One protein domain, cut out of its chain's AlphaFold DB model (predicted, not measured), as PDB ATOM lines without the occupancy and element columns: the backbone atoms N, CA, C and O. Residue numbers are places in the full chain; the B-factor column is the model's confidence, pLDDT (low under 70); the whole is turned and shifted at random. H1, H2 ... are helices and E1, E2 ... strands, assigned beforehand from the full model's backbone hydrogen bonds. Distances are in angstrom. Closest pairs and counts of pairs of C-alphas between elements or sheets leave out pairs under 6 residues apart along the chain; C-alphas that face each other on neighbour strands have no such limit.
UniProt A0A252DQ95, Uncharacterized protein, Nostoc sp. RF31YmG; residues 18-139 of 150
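Overview. This is residues 18 to 139 of the 150 residues of an uncharacterized protein of Nostoc sp. RF31YmG (UniProt A0A252DQ95). One twisted antiparallel sheet of five strands has two short helices, H1 and H2, over one face and a longer helix, H3, crossing the other. A long loop, residues 93 to 124, leads from E5 to H3. The 122 printed residues hold H1 H2 E1 E2 E3 E4 E5 H3 along the chain, a mixed class; the sheet's order is E1 - E2 - E3 - E4 - E5. The whole is compact, with a radius of gyration of the C-alphas of 13.8 A and spans of 41 by 32 by 26 A.

Arrangement. H1, residues 18 to 22, is on the sheet at a height of 9.3 A. H2, residues 24 to 30, is on the same face, over E1, residues 35 to 44; the closest C-alphas, of Ser 30 and Asn 36, are 7.4 A apart. E1 bends by 55 degrees at residue 41. With E2, residues 47 to 56, E3, residues 67 to 73, E4, residues 78 to 85, and E5, residues 88 to 92, it forms a meander, each strand the antiparallel neighbour of the one before. Within hydrogen-bond range are N 38 and O 53, 2.8 A, N 52 and O 70, 2.8 A, N 82 and O 69, 2.9 A, and N 90 and O 83, 2.9 A. H3, residues 125 to 137, is on the opposite face, 7.8 A high. Every O i to N i+4 pair is within range in H1 and H2, 7 of 9 in H3.

Along the chain. H1 begins at C-alpha 18, (-15.912, -18.573, 62.817). E1 measures 25.7 A, E2 29.0 A, E4 21.3 A, E3 20.7 A and H3 19.2 A, ending at C-alpha 137, (-29.407, -24.640, 40.873).

Size, cuts and confidence. The farthest C-alphas, of Ser 46 and Gly 61, are 42.9 A apart. The printed part has no cut, and the link from E5 to H3 is long. Mean pLDDT of the printed part is 70.8; residues 42 to 47, 57 to 65, 86 and 111 to 139 are under 70.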
ATOM      1  N   SER A  18     -17.239 -18.997  63.280       80.19
ATOM      2  CA  SER A  18     -15.912 -18.573  62.817       80.19
ATOM      3  C   SER A  18     -15.956 -18.097  61.366       80.19
ATOM      4  O   SER A  18     -15.652 -16.943  61.084       80.19
ATOM      5  N   VAL A  19     -16.448 -18.955  60.475       78.12
ATOM      6  CA  VAL A  19     -16.619 -18.696  59.041       78.12
ATOM      7  C   VAL A  19     -17.524 -17.483  58.811       78.12
ATOM      8  O   VAL A  19     -17.164 -16.553  58.094       78.12
ATOM      9  N   ALA A  20     -18.670 -17.423  59.498       78.44
ATOM     10  CA  ALA A  20     -19.595 -16.294  59.392       78.44
ATOM     11  C   ALA A  20     -18.963 -14.950  59.804       78.44
ATOM     12  O   ALA A  20     -19.276 -13.914  59.214       78.44
ATOM     13  N   LYS A  21     -18.094 -14.952  60.825       79.31
ATOM     14  CA  LYS A  21     -17.383 -13.753  61.290       79.31
ATOM     15  C   LYS A  21     -16.338 -13.289  60.283       79.31
ATOM     16  O   LYS A  21     -16.250 -12.086  60.046       79.31
ATOM     17  N   THR A  22     -15.608 -14.213  59.661       78.44
ATOM     18  CA  THR A  22     -14.562 -13.888  58.683       78.44
ATOM     19  C   THR A  22     -15.101 -13.103  57.481       78.44
ATOM     20  O   THR A  22     -14.413 -12.244  56.936       78.44
ATOM     21  N   TYR A  23     -16.375 -13.285  57.126       80.12
ATOM     22  CA  TYR A  23     -17.001 -12.555  56.021       80.12
ATOM     23  C   TYR A  23     -17.601 -11.190  56.387       80.12
ATOM     24  O   TYR A  23     -18.041 -10.473  55.488       80.12
ATOM     25  N   ASN A  24     -17.602 -10.778  57.663       80.94
ATOM     26  CA  ASN A  24     -18.126  -9.469  58.097       80.94
ATOM     27  C   ASN A  24     -17.513  -8.299  57.313       80.94
ATOM     28  O   ASN A  24     -18.233  -7.376  56.928       80.94
ATOM     29  N   ARG A  25     -16.216  -8.386  57.002       83.62
ATOM     30  CA  ARG A  25     -15.511  -7.409  56.164       83.62
ATOM     31  C   ARG A  25     -16.122  -7.284  54.766       83.62
ATOM     32  O   ARG A  25     -16.208  -6.185  54.232       83.62
ATOM     33  N   HIS A  26     -16.575  -8.379  54.161       80.88
ATOM     34  CA  HIS A  26     -17.177  -8.338  52.822       80.88
ATOM     35  C   HIS A  26     -18.583  -7.776  52.834       80.88
ATOM     36  O   HIS A  26     -18.936  -7.023  51.929       80.88
ATOM     37  N   PHE A  27     -19.350  -8.045  53.892       78.50
ATOM     38  CA  PHE A  27     -20.622  -7.359  54.111       78.50
ATOM     39  C   PHE A  27     -20.417  -5.845  54.232       78.50
ATOM     40  O   PHE A  27     -21.175  -5.087  53.633       78.50
ATOM     41  N   TRP A  28     -19.370  -5.398  54.930       78.62
ATOM     42  CA  TRP A  28     -18.987  -3.985  54.972       78.62
ATOM     43  C   TRP A  28     -18.615  -3.438  53.595       78.62
ATOM     44  O   TRP A  28     -19.228  -2.479  53.138       78.62
ATOM     45  N   ASN A  29     -17.680  -4.084  52.895       78.75
ATOM     46  CA  ASN A  29     -17.224  -3.635  51.577       78.75
ATOM     47  C   ASN A  29     -18.380  -3.533  50.571       78.75
ATOM     48  O   ASN A  29     -18.477  -2.554  49.835       78.75
ATOM     49  N   SER A  30     -19.292  -4.507  50.579       75.19
ATOM     50  CA  SER A  30     -20.414  -4.566  49.637       75.19
ATOM     51  C   SER A  30     -21.438  -3.435  49.791       75.19
ATOM     52  O   SER A  30     -22.195  -3.199  48.851       75.19
ATOM     53  N   GLN A  31     -21.436  -2.704  50.915       74.06
ATOM     54  CA  GLN A  31     -22.232  -1.478  51.078       74.06
ATOM     55  C   GLN A  31     -21.688  -0.313  50.237       74.06
ATOM     56  O   GLN A  31     -22.435   0.607  49.922       74.06
ATOM     57  N   TYR A  32     -20.405  -0.362  49.864       74.81
ATOM     58  CA  TYR A  32     -19.717   0.673  49.087       74.81
ATOM     59  C   TYR A  32     -19.445   0.245  47.641       74.81
ATOM     60  O   TYR A  32     -19.405   1.090  46.755       74.81
ATOM     61  N   SER A  33     -19.274  -1.058  47.397       71.50
ATOM     62  CA  SER A  33     -18.960  -1.628  46.079       71.50
ATOM     63  C   SER A  33     -20.129  -2.370  45.417       71.50
ATOM     64  O   SER A  33     -19.900  -3.141  44.486       71.50
ATOM     65  N   LEU A  34     -21.356  -2.220  45.941       71.88
ATOM     66  CA  LEU A  34     -22.604  -2.840  45.459       71.88
ATOM     67  C   LEU A  34     -22.410  -4.261  44.900       71.88
ATOM     68  O   LEU A  34     -22.559  -4.524  43.710       71.88
ATOM     69  N   SER A  35     -22.060  -5.208  45.773       73.06
ATOM     70  CA  SER A  35     -21.687  -6.570  45.358       73.06
ATOM     71  C   SER A  35     -22.590  -7.648  45.928       73.06
ATOM     72  O   SER A  35     -22.884  -7.640  47.120       73.06
ATOM     73  N   ASN A  36     -23.042  -8.577  45.084       73.31
ATOM     74  CA  ASN A  36     -23.668  -9.827  45.503       73.31
ATOM     75  C   ASN A  36     -22.628 -10.717  46.189       73.31
ATOM     76  O   ASN A  36     -21.508 -10.854  45.699       73.31
ATOM     77  N   LEU A  37     -23.019 -11.336  47.301       76.06
ATOM     78  CA  LEU A  37     -22.184 -12.251  48.072       76.06
ATOM     79  C   LEU A  37     -22.851 -13.627  48.092       76.06
ATOM     80  O   LEU A  37     -24.017 -13.737  48.474       76.06
ATOM     81  N   TYR A  38     -22.108 -14.663  47.711       74.56
ATOM     82  CA  TYR A  38     -22.573 -16.049  47.688       74.56
ATOM     83  C   TYR A  38     -21.629 -16.904  48.514       74.56
ATOM     84  O   TYR A  38     -20.460 -17.038  48.170       74.56
ATOM     85  N   LEU A  39     -22.132 -17.500  49.591       75.56
ATOM     86  CA  LEU A  39     -21.349 -18.404  50.421       75.56
ATOM     87  C   LEU A  39     -21.727 -19.857  50.138       75.56
ATOM     88  O   LEU A  39     -22.907 -20.218  50.176       75.56
ATOM     89  N   VAL A  40     -20.717 -20.687  49.869       74.19
ATOM     90  CA  VAL A  40     -20.881 -22.101  49.526       74.19
ATOM     91  C   VAL A  40     -19.930 -22.963  50.337       74.19
ATOM     92  O   VAL A  40     -18.735 -22.691  50.408       74.19
ATOM     93  N   LYS A  41     -20.454 -24.052  50.900       75.44
ATOM     94  CA  LYS A  41     -19.651 -25.119  51.497       75.44
ATOM     95  C   LYS A  41     -19.021 -25.976  50.395       75.44
ATOM     96  O   LYS A  41     -19.742 -26.502  49.545       75.44
ATOM     97  N   ILE A  42     -17.703 -26.139  50.433       67.88
ATOM     98  CA  ILE A  42     -16.914 -26.886  49.452       67.88
ATOM     99  C   ILE A  42     -16.038 -27.939  50.160       67.88
ATOM    100  O   ILE A  42     -15.387 -27.615  51.153       67.88
ATOM    101  N   PRO A  43     -16.002 -29.202  49.711       64.06
ATOM    102  CA  PRO A  43     -15.027 -30.173  50.205       64.06
ATOM    103  C   PRO A  43     -13.635 -29.902  49.609       64.06
ATOM    104  O   PRO A  43     -13.479 -29.891  48.388       64.06
ATOM    105  N   VAL A  44     -12.616 -29.726  50.455       60.50
ATOM    106  CA  VAL A  44     -11.201 -29.582  50.054       60.50
ATOM    107  C   VAL A  44     -10.377 -30.637  50.782       60.50
ATOM    108  O   VAL A  44     -10.393 -30.679  52.006       60.50
ATOM    109  N   GLU A  45      -9.687 -31.512  50.043       59.91
ATOM    110  CA  GLU A  45      -8.781 -32.542  50.595       59.91
ATOM    111  C   GLU A  45      -9.366 -33.363  51.768       59.91
ATOM    112  O   GLU A  45      -8.652 -33.811  52.661       59.91
ATOM    113  N   SER A  46     -10.678 -33.631  51.745       60.03
ATOM    114  CA  SER A  46     -11.446 -34.339  52.796       60.03
ATOM    115  C   SER A  46     -11.844 -33.507  54.028       60.03
ATOM    116  O   SER A  46     -12.395 -34.067  54.977       60.03
ATOM    117  N   SER A  47     -11.624 -32.190  54.022       66.44
ATOM    118  CA  SER A  47     -12.142 -31.251  55.024       66.44
ATOM    119  C   SER A  47     -13.250 -30.366  54.447       66.44
ATOM    120  O   SER A  47     -13.258 -30.024  53.265       66.44
ATOM    121  N   ASP A  48     -14.189 -29.983  55.309       72.31
ATOM    122  CA  ASP A  48     -15.185 -28.962  55.004       72.31
ATOM    123  C   ASP A  48     -14.515 -27.581  54.959       72.31
ATOM    124  O   ASP A  48     -13.935 -27.137  55.955       72.31
ATOM    125  N   SER A  49     -14.648 -26.903  53.822       79.06
ATOM    126  CA  SER A  49     -14.202 -25.530  53.582       79.06
ATOM    127  C   SER A  49     -15.350 -24.692  53.017       79.06
ATOM    128  O   SER A  49     -16.434 -25.200  52.718       79.06
ATOM    129  N   PHE A  50     -15.137 -23.388  52.888       79.81
ATOM    130  CA  PHE A  50     -16.164 -22.427  52.515       79.81
ATOM    131  C   PHE A  50     -15.615 -21.407  51.519       79.81
ATOM    132  O   PHE A  50     -14.618 -20.743  51.789       79.81
ATOM    133  N   ALA A  51     -16.279 -21.277  50.371       79.31
ATOM    134  CA  ALA A  51     -15.968 -20.286  49.350       79.31
ATOM    135  C   ALA A  51     -17.009 -19.167  49.360       79.31
ATOM    136  O   ALA A  51     -18.206 -19.416  49.203       79.31
ATOM    137  N   LEU A  52     -16.533 -17.934  49.504       82.25
ATOM    138  CA  LEU A  52     -17.292 -16.720  49.270       82.25
ATOM    139  C   LEU A  52     -17.033 -16.243  47.842       82.25
ATOM    140  O   LEU A  52     -15.918 -15.842  47.514       82.25
ATOM    141  N   LEU A  53     -18.066 -16.254  47.008       79.69
ATOM    142  CA  LEU A  53     -18.047 -15.588  45.713       79.69
ATOM    143  C   LEU A  53     -18.606 -14.179  45.860       79.69
ATOM    144  O   LEU A  53     -19.653 -13.971  46.478       79.69
ATOM    145  N   ILE A  54     -17.917 -13.221  45.258       80.94
ATOM    146  CA  ILE A  54     -18.299 -11.815  45.252       80.94
ATOM    147  C   ILE A  54     -18.512 -11.420  43.800       80.94
ATOM    148  O   ILE A  54     -17.576 -11.457  43.009       80.94
ATOM    149  N   GLN A  55     -19.731 -11.049  43.439       76.88
ATOM    150  CA  GLN A  55     -20.059 -10.581  42.098       76.88
ATOM    151  C   GLN A  55     -20.592  -9.169  42.212       76.88
ATOM    152  O   GLN A  55     -21.687  -8.958  42.736       76.88
ATOM    153  N   GLY A  56     -19.828  -8.198  41.733       72.69
ATOM    154  CA  GLY A  56     -20.333  -6.843  41.703       72.69
ATOM    155  C   GLY A  56     -21.515  -6.684  40.733       72.69
ATOM    156  O   GLY A  56     -21.691  -7.465  39.790       72.69
ATOM    157  N   TYR A  57     -22.403  -5.750  41.063       66.00
ATOM    158  CA  TYR A  57     -23.576  -5.418  40.262       66.00
ATOM    159  C   TYR A  57     -23.170  -4.493  39.105       66.00
ATOM    160  O   TYR A  57     -22.221  -3.721  39.251       66.00
ATOM    161  N   VAL A  58     -23.850  -4.628  37.962       58.16
ATOM    162  CA  VAL A  58     -23.577  -3.865  36.735       58.16
ATOM    163  C   VAL A  58     -24.886  -3.247  36.251       58.16
ATOM    164  O   VAL A  58     -25.749  -3.982  35.769       58.16
ATOM    165  N   ASP A  59     -25.038  -1.937  36.425       53.88
ATOM    166  CA  ASP A  59     -26.185  -1.135  35.979       53.88
ATOM    167  C   ASP A  59     -25.857   0.379  35.865       53.88
ATOM    168  O   ASP A  59     -26.489   1.063  35.058       53.88
ATOM    169  N   ASP A  60     -24.873   0.936  36.604       49.53
ATOM    170  CA  ASP A  60     -24.507   2.371  36.549       49.53
ATOM    171  C   ASP A  60     -23.050   2.733  36.967       49.53
ATOM    172  O   ASP A  60     -22.181   1.904  37.165       49.53
ATOM    173  N   GLY A  61     -22.697   4.020  37.092       44.62
ATOM    174  CA  GLY A  61     -21.315   4.450  37.395       44.62
ATOM    175  C   GLY A  61     -20.709   3.959  38.728       44.62
ATOM    176  O   GLY A  61     -19.528   4.218  38.971       44.62
ATOM    177  N   TRP A  62     -21.485   3.281  39.583       51.91
ATOM    178  CA  TRP A  62     -21.029   2.624  40.817       51.91
ATOM    179  C   TRP A  62     -20.623   1.158  40.606       51.91
ATOM    180  O   TRP A  62     -20.242   0.482  41.569       51.91
ATOM    181  N   ASP A  63     -20.692   0.692  39.357       56.97
ATOM    182  CA  ASP A  63     -20.455  -0.674  38.921       56.97
ATOM    183  C   ASP A  63     -19.165  -1.262  39.469       56.97
ATOM    184  O   ASP A  63     -18.051  -0.779  39.252       56.97
ATOM    185  N   ASN A  64     -19.318  -2.410  40.106       60.06
ATOM    186  CA  ASN A  64     -18.215  -3.315  40.309       60.06
ATOM    187  C   ASN A  64     -18.390  -4.438  39.285       60.06
ATOM    188  O   ASN A  64     -19.087  -5.412  39.516       60.06
ATOM    189  N   SER A  65     -17.770  -4.336  38.110       65.31
ATOM    190  CA  SER A  65     -17.840  -5.418  37.111       65.31
ATOM    191  C   SER A  65     -16.994  -6.643  37.490       65.31
ATOM    192  O   SER A  65     -16.845  -7.575  36.698       65.31
ATOM    193  N   SER A  66     -16.391  -6.635  38.680       74.56
ATOM    194  CA  SER A  66     -15.442  -7.647  39.113       74.56
ATOM    195  C   SER A  66     -16.129  -8.832  39.778       74.56
ATOM    196  O   SER A  66     -17.109  -8.708  40.520       74.56
ATOM    197  N   ARG A  67     -15.556 -10.007  39.523       81.19
ATOM    198  CA  ARG A  67     -15.923 -11.267  40.156       81.19
ATOM    199  C   ARG A  67     -14.736 -11.735  40.979       81.19
ATOM    200  O   ARG A  67     -13.618 -11.782  40.471       81.19
ATOM    201  N   PHE A  68     -14.970 -12.082  42.232       85.88
ATOM    202  CA  PHE A  68     -13.933 -12.565  43.130       85.88
ATOM    203  C   PHE A  68     -14.354 -13.850  43.817       85.88
ATOM    204  O   PHE A  68     -15.543 -14.147  43.955       85.88
ATOM    205  N   ILE A  69     -13.349 -14.563  44.303       84.50
ATOM    206  CA  ILE A  69     -13.491 -15.698  45.197       84.50
ATOM    207  C   ILE A  69     -12.561 -15.522  46.394       84.50
ATOM    208  O   ILE A  69     -11.418 -15.092  46.239       84.50
ATOM    209  N   GLU A  70     -13.036 -15.886  47.578       87.00
ATOM    210  CA  GLU A  70     -12.214 -16.036  48.773       87.00
ATOM    211  C   GLU A  70     -12.610 -17.301  49.537       87.00
ATOM    212  O   GLU A  70     -13.795 -17.585  49.705       87.00
ATOM    213  N   ILE A  71     -11.627 -18.082  49.975       82.75
ATOM    214  CA  ILE A  71     -11.815 -19.427  50.519       82.75
ATOM    215  C   ILE A  71     -11.237 -19.503  51.927       82.75
ATOM    216  O   ILE A  71     -10.116 -19.055  52.176       82.75
ATOM    217  N   PHE A  72     -12.000 -20.129  52.818       83.31
ATOM    218  CA  PHE A  72     -11.643 -20.358  54.211       83.31
ATOM    219  C   PHE A  72     -11.922 -21.800  54.619       83.31
ATOM    220  O   PHE A  72     -12.795 -22.455  54.043       83.31
ATOM    221  N   ASP A  73     -11.209 -22.307  55.616       84.50
ATOM    222  CA  ASP A  73     -11.571 -23.573  56.256       84.50
ATOM    223  C   ASP A  73     -12.726 -23.389  57.265       84.50
ATOM    224  O   ASP A  73     -13.257 -22.294  57.462       84.50
ATOM    225  N   LYS A  74     -13.142 -24.470  57.933       82.75
ATOM    226  CA  LYS A  74     -14.191 -24.423  58.970       82.75
ATOM    227  C   LYS A  74     -13.807 -23.616  60.220       82.75
ATOM    228  O   LYS A  74     -14.693 -23.224  60.987       82.75
ATOM    229  N   GLN A  75     -12.521 -23.382  60.466       86.31
ATOM    230  CA  GLN A  75     -12.018 -22.523  61.537       86.31
ATOM    231  C   GLN A  75     -12.028 -21.044  61.141       86.31
ATOM    232  O   GLN A  75     -11.903 -20.190  62.018       86.31
ATOM    233  N   GLY A  76     -12.285 -20.740  59.867       79.88
ATOM    234  CA  GLY A  76     -12.243 -19.389  59.328       79.88
ATOM    235  C   GLY A  76     -10.828 -18.943  58.964       79.88
ATOM    236  O   GLY A  76     -10.636 -17.746  58.747       79.88
ATOM    237  N   ASP A  77      -9.868 -19.873  58.900       85.38
ATOM    238  CA  ASP A  77      -8.507 -19.609  58.441       85.38
ATOM    239  C   ASP A  77      -8.483 -19.479  56.919       85.38
ATOM    240  O   ASP A  77      -9.204 -20.166  56.190       85.38
ATOM    241  N   PHE A  78      -7.675 -18.540  56.437       84.75
ATOM    242  CA  PHE A  78      -7.591 -18.187  55.031       84.75
ATOM    243  C   PHE A  78      -6.855 -19.264  54.247       84.75
ATOM    244  O   PHE A  78      -5.704 -19.584  54.536       84.75
ATOM    245  N   LEU A  79      -7.509 -19.771  53.207       81.38
ATOM    246  CA  LEU A  79      -6.909 -20.736  52.297       81.38
ATOM    247  C   LEU A  79      -6.449 -20.058  51.004       81.38
ATOM    248  O   LEU A  79      -5.388 -20.397  50.487       81.38
ATOM    249  N   GLY A  80      -7.213 -19.098  50.471       83.38
ATOM    250  CA  GLY A  80      -6.840 -18.403  49.237       83.38
ATOM    251  C   GLY A  80      -7.890 -17.427  48.716       83.38
ATOM    252  O   GLY A  80      -9.055 -17.477  49.107       83.38
ATOM    253  N   ALA A  81      -7.477 -16.527  47.824       87.00
ATOM    254  CA  ALA A  81      -8.347 -15.554  47.169       87.00
ATOM    255  C   ALA A  81      -7.978 -15.392  45.697       87.00
ATOM    256  O   ALA A  81      -6.823 -15.591  45.326       87.00
ATOM    257  N   GLY A  82      -8.923 -14.969  44.863       86.62
ATOM    258  CA  GLY A  82      -8.649 -14.726  43.455       86.62
ATOM    259  C   GLY A  82      -9.661 -13.826  42.765       86.62
ATOM    260  O   GLY A  82     -10.783 -13.628  43.238       86.62
ATOM    261  N   ARG A  83      -9.246 -13.288  41.617       86.94
ATOM    262  CA  ARG A  83     -10.097 -12.550  40.677       86.94
ATOM    263  C   ARG A  83     -10.540 -13.505  39.577       86.94
ATOM    264  O   ARG A  83      -9.706 -14.123  38.920       86.94
ATOM    265  N   CYS A  84     -11.845 -13.652  39.400       80.38
ATOM    266  CA  CYS A  84     -12.424 -14.526  38.392       80.38
ATOM    267  C   CYS A  84     -12.570 -13.767  37.069       80.38
ATOM    268  O   CYS A  84     -13.346 -12.815  36.966       80.38
ATOM    269  N   HIS A  85     -11.854 -14.235  36.055       77.06
ATOM    270  CA  HIS A  85     -11.908 -13.761  34.676       77.06
ATOM    271  C   HIS A  85     -12.653 -14.778  33.802       77.06
ATOM    272  O   HIS A  85     -12.957 -15.888  34.238       77.06
ATOM    273  N   ASN A  86     -12.928 -14.432  32.542       68.44
ATOM    274  CA  ASN A  86     -13.571 -15.366  31.606       68.44
ATOM    275  C   ASN A  86     -12.711 -16.613  31.322       68.44
ATOM    276  O   ASN A  86     -13.255 -17.671  31.024       68.44
ATOM    277  N   GLU A  87     -11.385 -16.489  31.412       71.00
ATOM    278  CA  GLU A  87     -10.425 -17.543  31.052       71.00
ATOM    279  C   GLU A  87      -9.857 -18.299  32.267       71.00
ATOM    280  O   GLU A  87      -9.091 -19.247  32.102       71.00
ATOM    281  N   GLY A  88     -10.219 -17.912  33.495       71.62
ATOM    282  CA  GLY A  88      -9.702 -18.552  34.704       71.62
ATOM    283  C   GLY A  88      -9.688 -17.643  35.927       71.62
ATOM    284  O   GLY A  88     -10.389 -16.634  35.980       71.62
ATOM    285  N   VAL A  89      -8.884 -18.013  36.924       78.88
ATOM    286  CA  VAL A  89      -8.727 -17.246  38.165       78.88
ATOM    287  C   VAL A  89      -7.301 -16.747  38.311       78.88
ATOM    288  O   VAL A  89      -6.348 -17.521  38.288       78.88
ATOM    289  N   GLU A  90      -7.171 -15.438  38.492       84.94
ATOM    290  CA  GLU A  90      -5.934 -14.799  38.919       84.94
ATOM    291  C   GLU A  90      -5.858 -14.882  40.446       84.94
ATOM    292  O   GLU A  90      -6.560 -14.160  41.159       84.94
ATOM    293  N   TRP A  91      -5.045 -15.807  40.947       83.56
ATOM    294  CA  TRP A  91      -4.890 -16.039  42.380       83.56
ATOM    295  C   TRP A  91      -4.045 -14.956  43.054       83.56
ATOM    296  O   TRP A  91      -3.055 -14.471  42.509       83.56
ATOM    297  N   LEU A  92      -4.431 -14.610  44.277       83.44
ATOM    298  CA  LEU A  92      -3.788 -13.611  45.118       83.44
ATOM    299  C   LEU A  92      -3.086 -14.296  46.293       83.44
ATOM    300  O   LEU A  92      -3.608 -15.236  46.888       83.44
ATOM    301  N   SER A  93      -1.932 -13.765  46.693       79.94
ATOM    302  CA  SER A  93      -1.185 -14.229  47.873       79.94
ATOM    303  C   SER A  93      -1.740 -13.703  49.206       79.94
ATOM    304  O   SER A  93      -1.153 -13.938  50.263       79.94
ATOM    305  N   ARG A  94      -2.857 -12.970  49.165       86.38
ATOM    306  CA  ARG A  94      -3.484 -12.287  50.301       86.38
ATOM    307  C   ARG A  94      -5.003 -12.326  50.196       86.38
ATOM    308  O   ARG A  94      -5.549 -12.486  49.107       86.38
ATOM    309  N   GLN A  95      -5.657 -12.063  51.318       87.00
ATOM    310  CA  GLN A  95      -7.086 -11.792  51.369       87.00
ATOM    311  C   GLN A  95      -7.481 -10.545  50.556       87.00
ATOM    312  O   GLN A  95      -6.690  -9.603  50.388       87.00
ATOM    313  N   LEU A  96      -8.728 -10.536  50.093       85.94
ATOM    314  CA  LEU A  96      -9.375  -9.407  49.432       85.94
ATOM    315  C   LEU A  96      -9.647  -8.283  50.433       85.94
ATOM    316  O   LEU A  96     -10.127  -8.517  51.545       85.94
ATOM    317  N   ASN A  97      -9.408  -7.045  50.013       85.44
ATOM    318  CA  ASN A  97      -9.691  -5.852  50.802       85.44
ATOM    319  C   ASN A  97     -10.457  -4.804  49.982       85.44
ATOM    320  O   ASN A  97     -10.729  -4.986  48.797       85.44
ATOM    321  N   GLY A  98     -10.811  -3.688  50.626       81.44
ATOM    322  CA  GLY A  98     -11.588  -2.614  50.007       81.44
ATOM    323  C   GLY A  98     -10.977  -2.031  48.727       81.44
ATOM    324  O   GLY A  98     -11.721  -1.484  47.927       81.44
ATOM    325  N   GLN A  99      -9.664  -2.167  48.507       85.31
ATOM    326  CA  GLN A  99      -8.954  -1.652  47.328       85.31
ATOM    327  C   GLN A  99      -9.006  -2.598  46.122       85.31
ATOM    328  O   GLN A  99      -8.580  -2.217  45.035       85.31
ATOM    329  N   ASP A 100      -9.488  -3.833  46.291       85.00
ATOM    330  CA  ASP A 100      -9.636  -4.768  45.170       85.00
ATOM    331  C   ASP A 100     -10.861  -4.461  44.301       85.00
ATOM    332  O   ASP A 100     -10.936  -4.918  43.163       85.00
ATOM    333  N   PHE A 101     -11.807  -3.685  44.826       80.12
ATOM    334  CA  PHE A 101     -13.037  -3.299  44.143       80.12
ATOM    335  C   PHE A 101     -12.836  -2.057  43.271       80.12
ATOM    336  O   PHE A 101     -12.033  -1.187  43.604       80.12
ATOM    337  N   TYR A 102     -13.597  -1.959  42.172       76.38
ATOM    338  CA  TYR A 102     -13.520  -0.818  41.249       76.38
ATOM    339  C   TYR A 102     -13.791   0.519  41.955       76.38
ATOM    340  O   TYR A 102     -13.012   1.460  41.821       76.38
ATOM    341  N   THR A 103     -14.849   0.557  42.769       75.06
ATOM    342  CA  THR A 103     -15.088   1.619  43.750       75.06
ATOM    343  C   THR A 103     -14.526   1.162  45.094       75.06
ATOM    344  O   THR A 103     -15.089   0.238  45.694       75.06
ATOM    345  N   PRO A 104     -13.425   1.762  45.587       77.06
ATOM    346  CA  PRO A 104     -12.810   1.306  46.818       77.06
ATOM    347  C   PRO A 104     -13.713   1.533  48.031       77.06
ATOM    348  O   PRO A 104     -14.332   2.590  48.170       77.06
ATOM    349  N   ALA A 105     -13.739   0.571  48.949       77.06
ATOM    350  CA  ALA A 105     -14.413   0.729  50.236       77.06
ATOM    351  C   ALA A 105     -13.477   1.367  51.286       77.06
ATOM    352  O   ALA A 105     -12.260   1.130  51.249       77.06
ATOM    353  N   PRO A 106     -14.011   2.134  52.259       79.88
ATOM    354  CA  PRO A 106     -13.261   2.543  53.443       79.88
ATOM    355  C   PRO A 106     -12.680   1.337  54.187       79.88
ATOM    356  O   PRO A 106     -13.243   0.241  54.144       79.88
ATOM    357  N   ALA A 107     -11.583   1.562  54.912       80.50
ATOM    358  CA  ALA A 107     -10.963   0.530  55.735       80.50
ATOM    359  C   ALA A 107     -11.985  -0.116  56.685       80.50
ATOM    360  O   ALA A 107     -12.871   0.555  57.221       80.50
ATOM    361  N   TRP A 108     -11.855  -1.427  56.873       79.75
ATOM    362  CA  TRP A 108     -12.687  -2.172  57.804       79.75
ATOM    363  C   TRP A 108     -12.434  -1.686  59.237       79.75
ATOM    364  O   TRP A 108     -11.295  -1.459  59.634       79.75
ATOM    365  N   VAL A 109     -13.511  -1.493  60.000       76.50
ATOM    366  CA  VAL A 109     -13.469  -0.937  61.368       76.50
ATOM    367  C   VAL A 109     -13.661  -1.994  62.463       76.50
ATOM    368  O   VAL A 109     -13.699  -1.648  63.642       76.50
ATOM    369  N   GLY A 110     -13.824  -3.265  62.090       73.06
ATOM    370  CA  GLY A 110     -13.891  -4.386  63.031       73.06
ATOM    371  C   GLY A 110     -12.541  -5.076  63.211       73.06
ATOM    372  O   GLY A 110     -11.515  -4.596  62.732       73.06
ATOM    373  N   ASP A 111     -12.548  -6.234  63.870       69.31
ATOM    374  CA  ASP A 111     -11.347  -7.058  64.002       69.31
ATOM    375  C   ASP A 111     -10.874  -7.491  62.606       69.31
ATOM    376  O   ASP A 111     -11.617  -8.143  61.861       69.31
ATOM    377  N   GLU A 112      -9.661  -7.087  62.227       58.44
ATOM    378  CA  GLU A 112      -9.016  -7.594  61.018       58.44
ATOM    379  C   GLU A 112      -8.653  -9.065  61.251       58.44
ATOM    380  O   GLU A 112      -7.971  -9.376  62.237       58.44
ATOM    381  N   PRO A 113      -9.073  -9.996  60.377       58.91
ATOM    382  CA  PRO A 113      -8.495 -11.328  60.396       58.91
ATOM    383  C   PRO A 113      -6.979 -11.193  60.199       58.91
ATOM    384  O   PRO A 113      -6.517 -10.402  59.374       58.91
ATOM    385  N   GLY A 114      -6.197 -11.932  60.989       55.88
ATOM    386  CA  GLY A 114      -4.739 -11.881  60.908       55.88
ATOM    387  C   GLY A 114      -4.260 -12.069  59.467       55.88
ATOM    388  O   GLY A 114      -4.816 -12.880  58.724       55.88
ATOM    389  N   VAL A 115      -3.236 -11.309  59.061       54.72
ATOM    390  CA  VAL A 115      -2.645 -11.430  57.724       54.72
ATOM    391  C   VAL A 115      -2.049 -12.829  57.586       54.72
ATOM    392  O   VAL A 115      -0.971 -13.111  58.104       54.72
ATOM    393  N   GLN A 116      -2.768 -13.707  56.899       59.56
ATOM    394  CA  GLN A 116      -2.284 -15.019  56.495       59.56
ATOM    395  C   GLN A 116      -1.898 -14.945  55.018       59.56
ATOM    396  O   GLN A 116      -2.679 -14.493  54.177       59.56
ATOM    397  N   LEU A 117      -0.663 -15.345  54.717       52.66
ATOM    398  CA  LEU A 117      -0.221 -15.558  53.343       52.66
ATOM    399  C   LEU A 117      -0.904 -16.821  52.824       52.66
ATOM    400  O   LEU A 117      -0.889 -17.843  53.511       52.66
ATOM    401  N   ALA A 118      -1.482 -16.752  51.626       53.28
ATOM    402  CA  ALA A 118      -1.967 -17.958  50.970       53.28
ATOM    403  C   ALA A 118      -0.775 -18.890  50.692       53.28
ATOM    404  O   ALA A 118       0.269 -18.441  50.209       53.28
ATOM    405  N   SER A 119      -0.937 -20.187  50.955       52.28
ATOM    406  CA  SER A 119      -0.164 -21.209  50.243       52.28
ATOM    407  C   SER A 119      -0.480 -21.128  48.743       52.28
ATOM    408  O   SER A 119      -1.506 -20.560  48.365       52.28
ATOM    409  N   GLU A 120       0.382 -21.675  47.875       48.97
ATOM    410  CA  GLU A 120       0.051 -21.782  46.447       48.97
ATOM    411  C   GLU A 120      -1.376 -22.337  46.271       48.97
ATOM    412  O   GLU A 120      -1.774 -23.248  47.006       48.97
ATOM    413  N   PRO A 121      -2.175 -21.761  45.357       46.03
ATOM    414  CA  PRO A 121      -3.576 -22.119  45.213       46.03
ATOM    415  C   PRO A 121      -3.702 -23.604  44.866       46.03
ATOM    416  O   PRO A 121      -3.203 -24.059  43.840       46.03
ATOM    417  N   ILE A 122      -4.410 -24.362  45.705       50.41
ATOM    418  CA  ILE A 122      -4.571 -25.822  45.575       50.41
ATOM    419  C   ILE A 122      -5.635 -26.175  44.496       50.41
ATOM    420  O   ILE A 122      -6.055 -27.321  44.363       50.41
ATOM    421  N   TRP A 123      -6.120 -25.210  43.699       57.84
ATOM    422  CA  TRP A 123      -7.370 -25.353  42.929       57.84
ATOM    423  C   TRP A 123      -7.231 -25.144  41.417       57.84
ATOM    424  O   TRP A 123      -6.540 -24.234  40.959       57.84
ATOM    425  N   SER A 124      -7.989 -25.937  40.645       54.44
ATOM    426  CA  SER A 124      -8.145 -25.796  39.190       54.44
ATOM    427  C   SER A 124      -9.427 -25.047  38.798       54.44
ATOM    428  O   SER A 124     -10.424 -25.036  39.526       54.44
ATOM    429  N   THR A 125      -9.427 -24.446  37.607       51.34
ATOM    430  CA  THR A 125     -10.575 -23.728  37.021       51.34
ATOM    431  C   THR A 125     -11.817 -24.622  36.854       51.34
ATOM    432  O   THR A 125     -12.945 -24.144  37.020       51.34
ATOM    433  N   GLU A 126     -11.651 -25.928  36.592       53.22
ATOM    434  CA  GLU A 126     -12.780 -26.872  36.530       53.22
ATOM    435  C   GLU A 126     -13.536 -26.986  37.857       53.22
ATOM    436  O   GLU A 126     -14.768 -27.035  37.855       53.22
ATOM    437  N   PHE A 127     -12.821 -27.011  38.987       57.31
ATOM    438  CA  PHE A 127     -13.435 -27.148  40.308       57.31
ATOM    439  C   PHE A 127     -14.377 -25.973  40.583       57.31
ATOM    440  O   PHE A 127     -15.531 -26.173  40.946       57.31
ATOM    441  N   LEU A 128     -13.930 -24.748  40.299       55.81
ATOM    442  CA  LEU A 128     -14.712 -23.523  40.483       55.81
ATOM    443  C   LEU A 128     -15.956 -23.459  39.587       55.81
ATOM    444  O   LEU A 128     -17.016 -23.004  40.025       55.81
ATOM    445  N   SER A 129     -15.854 -23.980  38.363       54.97
ATOM    446  CA  SER A 129     -16.960 -24.007  37.398       54.97
ATOM    447  C   SER A 129     -18.117 -24.900  37.868       54.97
ATOM    448  O   SER A 129     -19.284 -24.561  37.678       54.97
ATOM    449  N   GLN A 130     -17.821 -26.006  38.558       53.69
ATOM    450  CA  GLN A 130     -18.848 -26.881  39.142       53.69
ATOM    451  C   GLN A 130     -19.608 -26.224  40.309       53.69
ATOM    452  O   GLN A 130     -20.775 -26.550  40.545       53.69
ATOM    453  N   TYR A 131     -18.994 -25.279  41.032       56.50
ATOM    454  CA  TYR A 131     -19.674 -24.563  42.119       56.50
ATOM    455  C   TYR A 131     -20.598 -23.460  41.622       56.50
ATOM    456  O   TYR A 131     -21.680 -23.309  42.186       56.50
ATOM    457  N   ALA A 132     -20.229 -22.749  40.551       53.72
ATOM    458  CA  ALA A 132     -21.109 -21.764  39.920       53.72
ATOM    459  C   ALA A 132     -22.464 -22.392  39.534       53.72
ATOM    460  O   ALA A 132     -23.517 -21.872  39.901       53.72
ATOM    461  N   VAL A 133     -22.432 -23.587  38.932       49.19
ATOM    462  CA  VAL A 133     -23.636 -24.363  38.575       49.19
ATOM    463  C   VAL A 133     -24.460 -24.757  39.811       49.19
ATOM    464  O   VAL A 133     -25.687 -24.682  39.803       49.19
ATOM    465  N   ASN A 134     -23.807 -25.150  40.910       48.25
ATOM    466  CA  ASN A 134     -24.499 -25.519  42.151       48.25
ATOM    467  C   ASN A 134     -25.199 -24.329  42.833       48.25
ATOM    468  O   ASN A 134     -26.248 -24.519  43.452       48.25
ATOM    469  N   ILE A 135     -24.640 -23.119  42.736       52.66
ATOM    470  CA  ILE A 135     -25.237 -21.891  43.289       52.66
ATOM    471  C   ILE A 135     -26.509 -21.521  42.527       52.66
ATOM    472  O   ILE A 135     -27.534 -21.254  43.160       52.66
ATOM    473  N   GLU A 136     -26.449 -21.556  41.192       47.97
ATOM    474  CA  GLU A 136     -27.599 -21.292  40.319       47.97
ATOM    475  C   GLU A 136     -28.731 -22.296  40.569       47.97
ATOM    476  O   GLU A 136     -29.886 -21.908  40.738       47.97
ATOM    477  N   HIS A 137     -28.405 -23.587  40.685       46.56
ATOM    478  CA  HIS A 137     -29.407 -24.640  40.873       46.56
ATOM    479  C   HIS A 137     -30.049 -24.668  42.266       46.56
ATOM    480  O   HIS A 137     -31.191 -25.110  42.398       46.56
ATOM    481  N   LYS A 138     -29.353 -24.225  43.321       50.03
ATOM    482  CA  LYS A 138     -29.890 -24.256  44.695       50.03
ATOM    483  C   LYS A 138     -30.683 -23.008  45.089       50.03
ATOM    484  O   LYS A 138     -31.157 -22.951  46.220       50.03
ATOM    485  N   GLY A 139     -30.832 -22.021  44.199       40.72
ATOM    486  CA  GLY A 139     -31.624 -20.815  44.479       40.72
ATOM    487  C   GLY A 139     -31.135 -20.050  45.714       40.72
ATOM    488  O   GLY A 139     -31.930 -19.487  46.459       40.72
TER     489      GLY A 139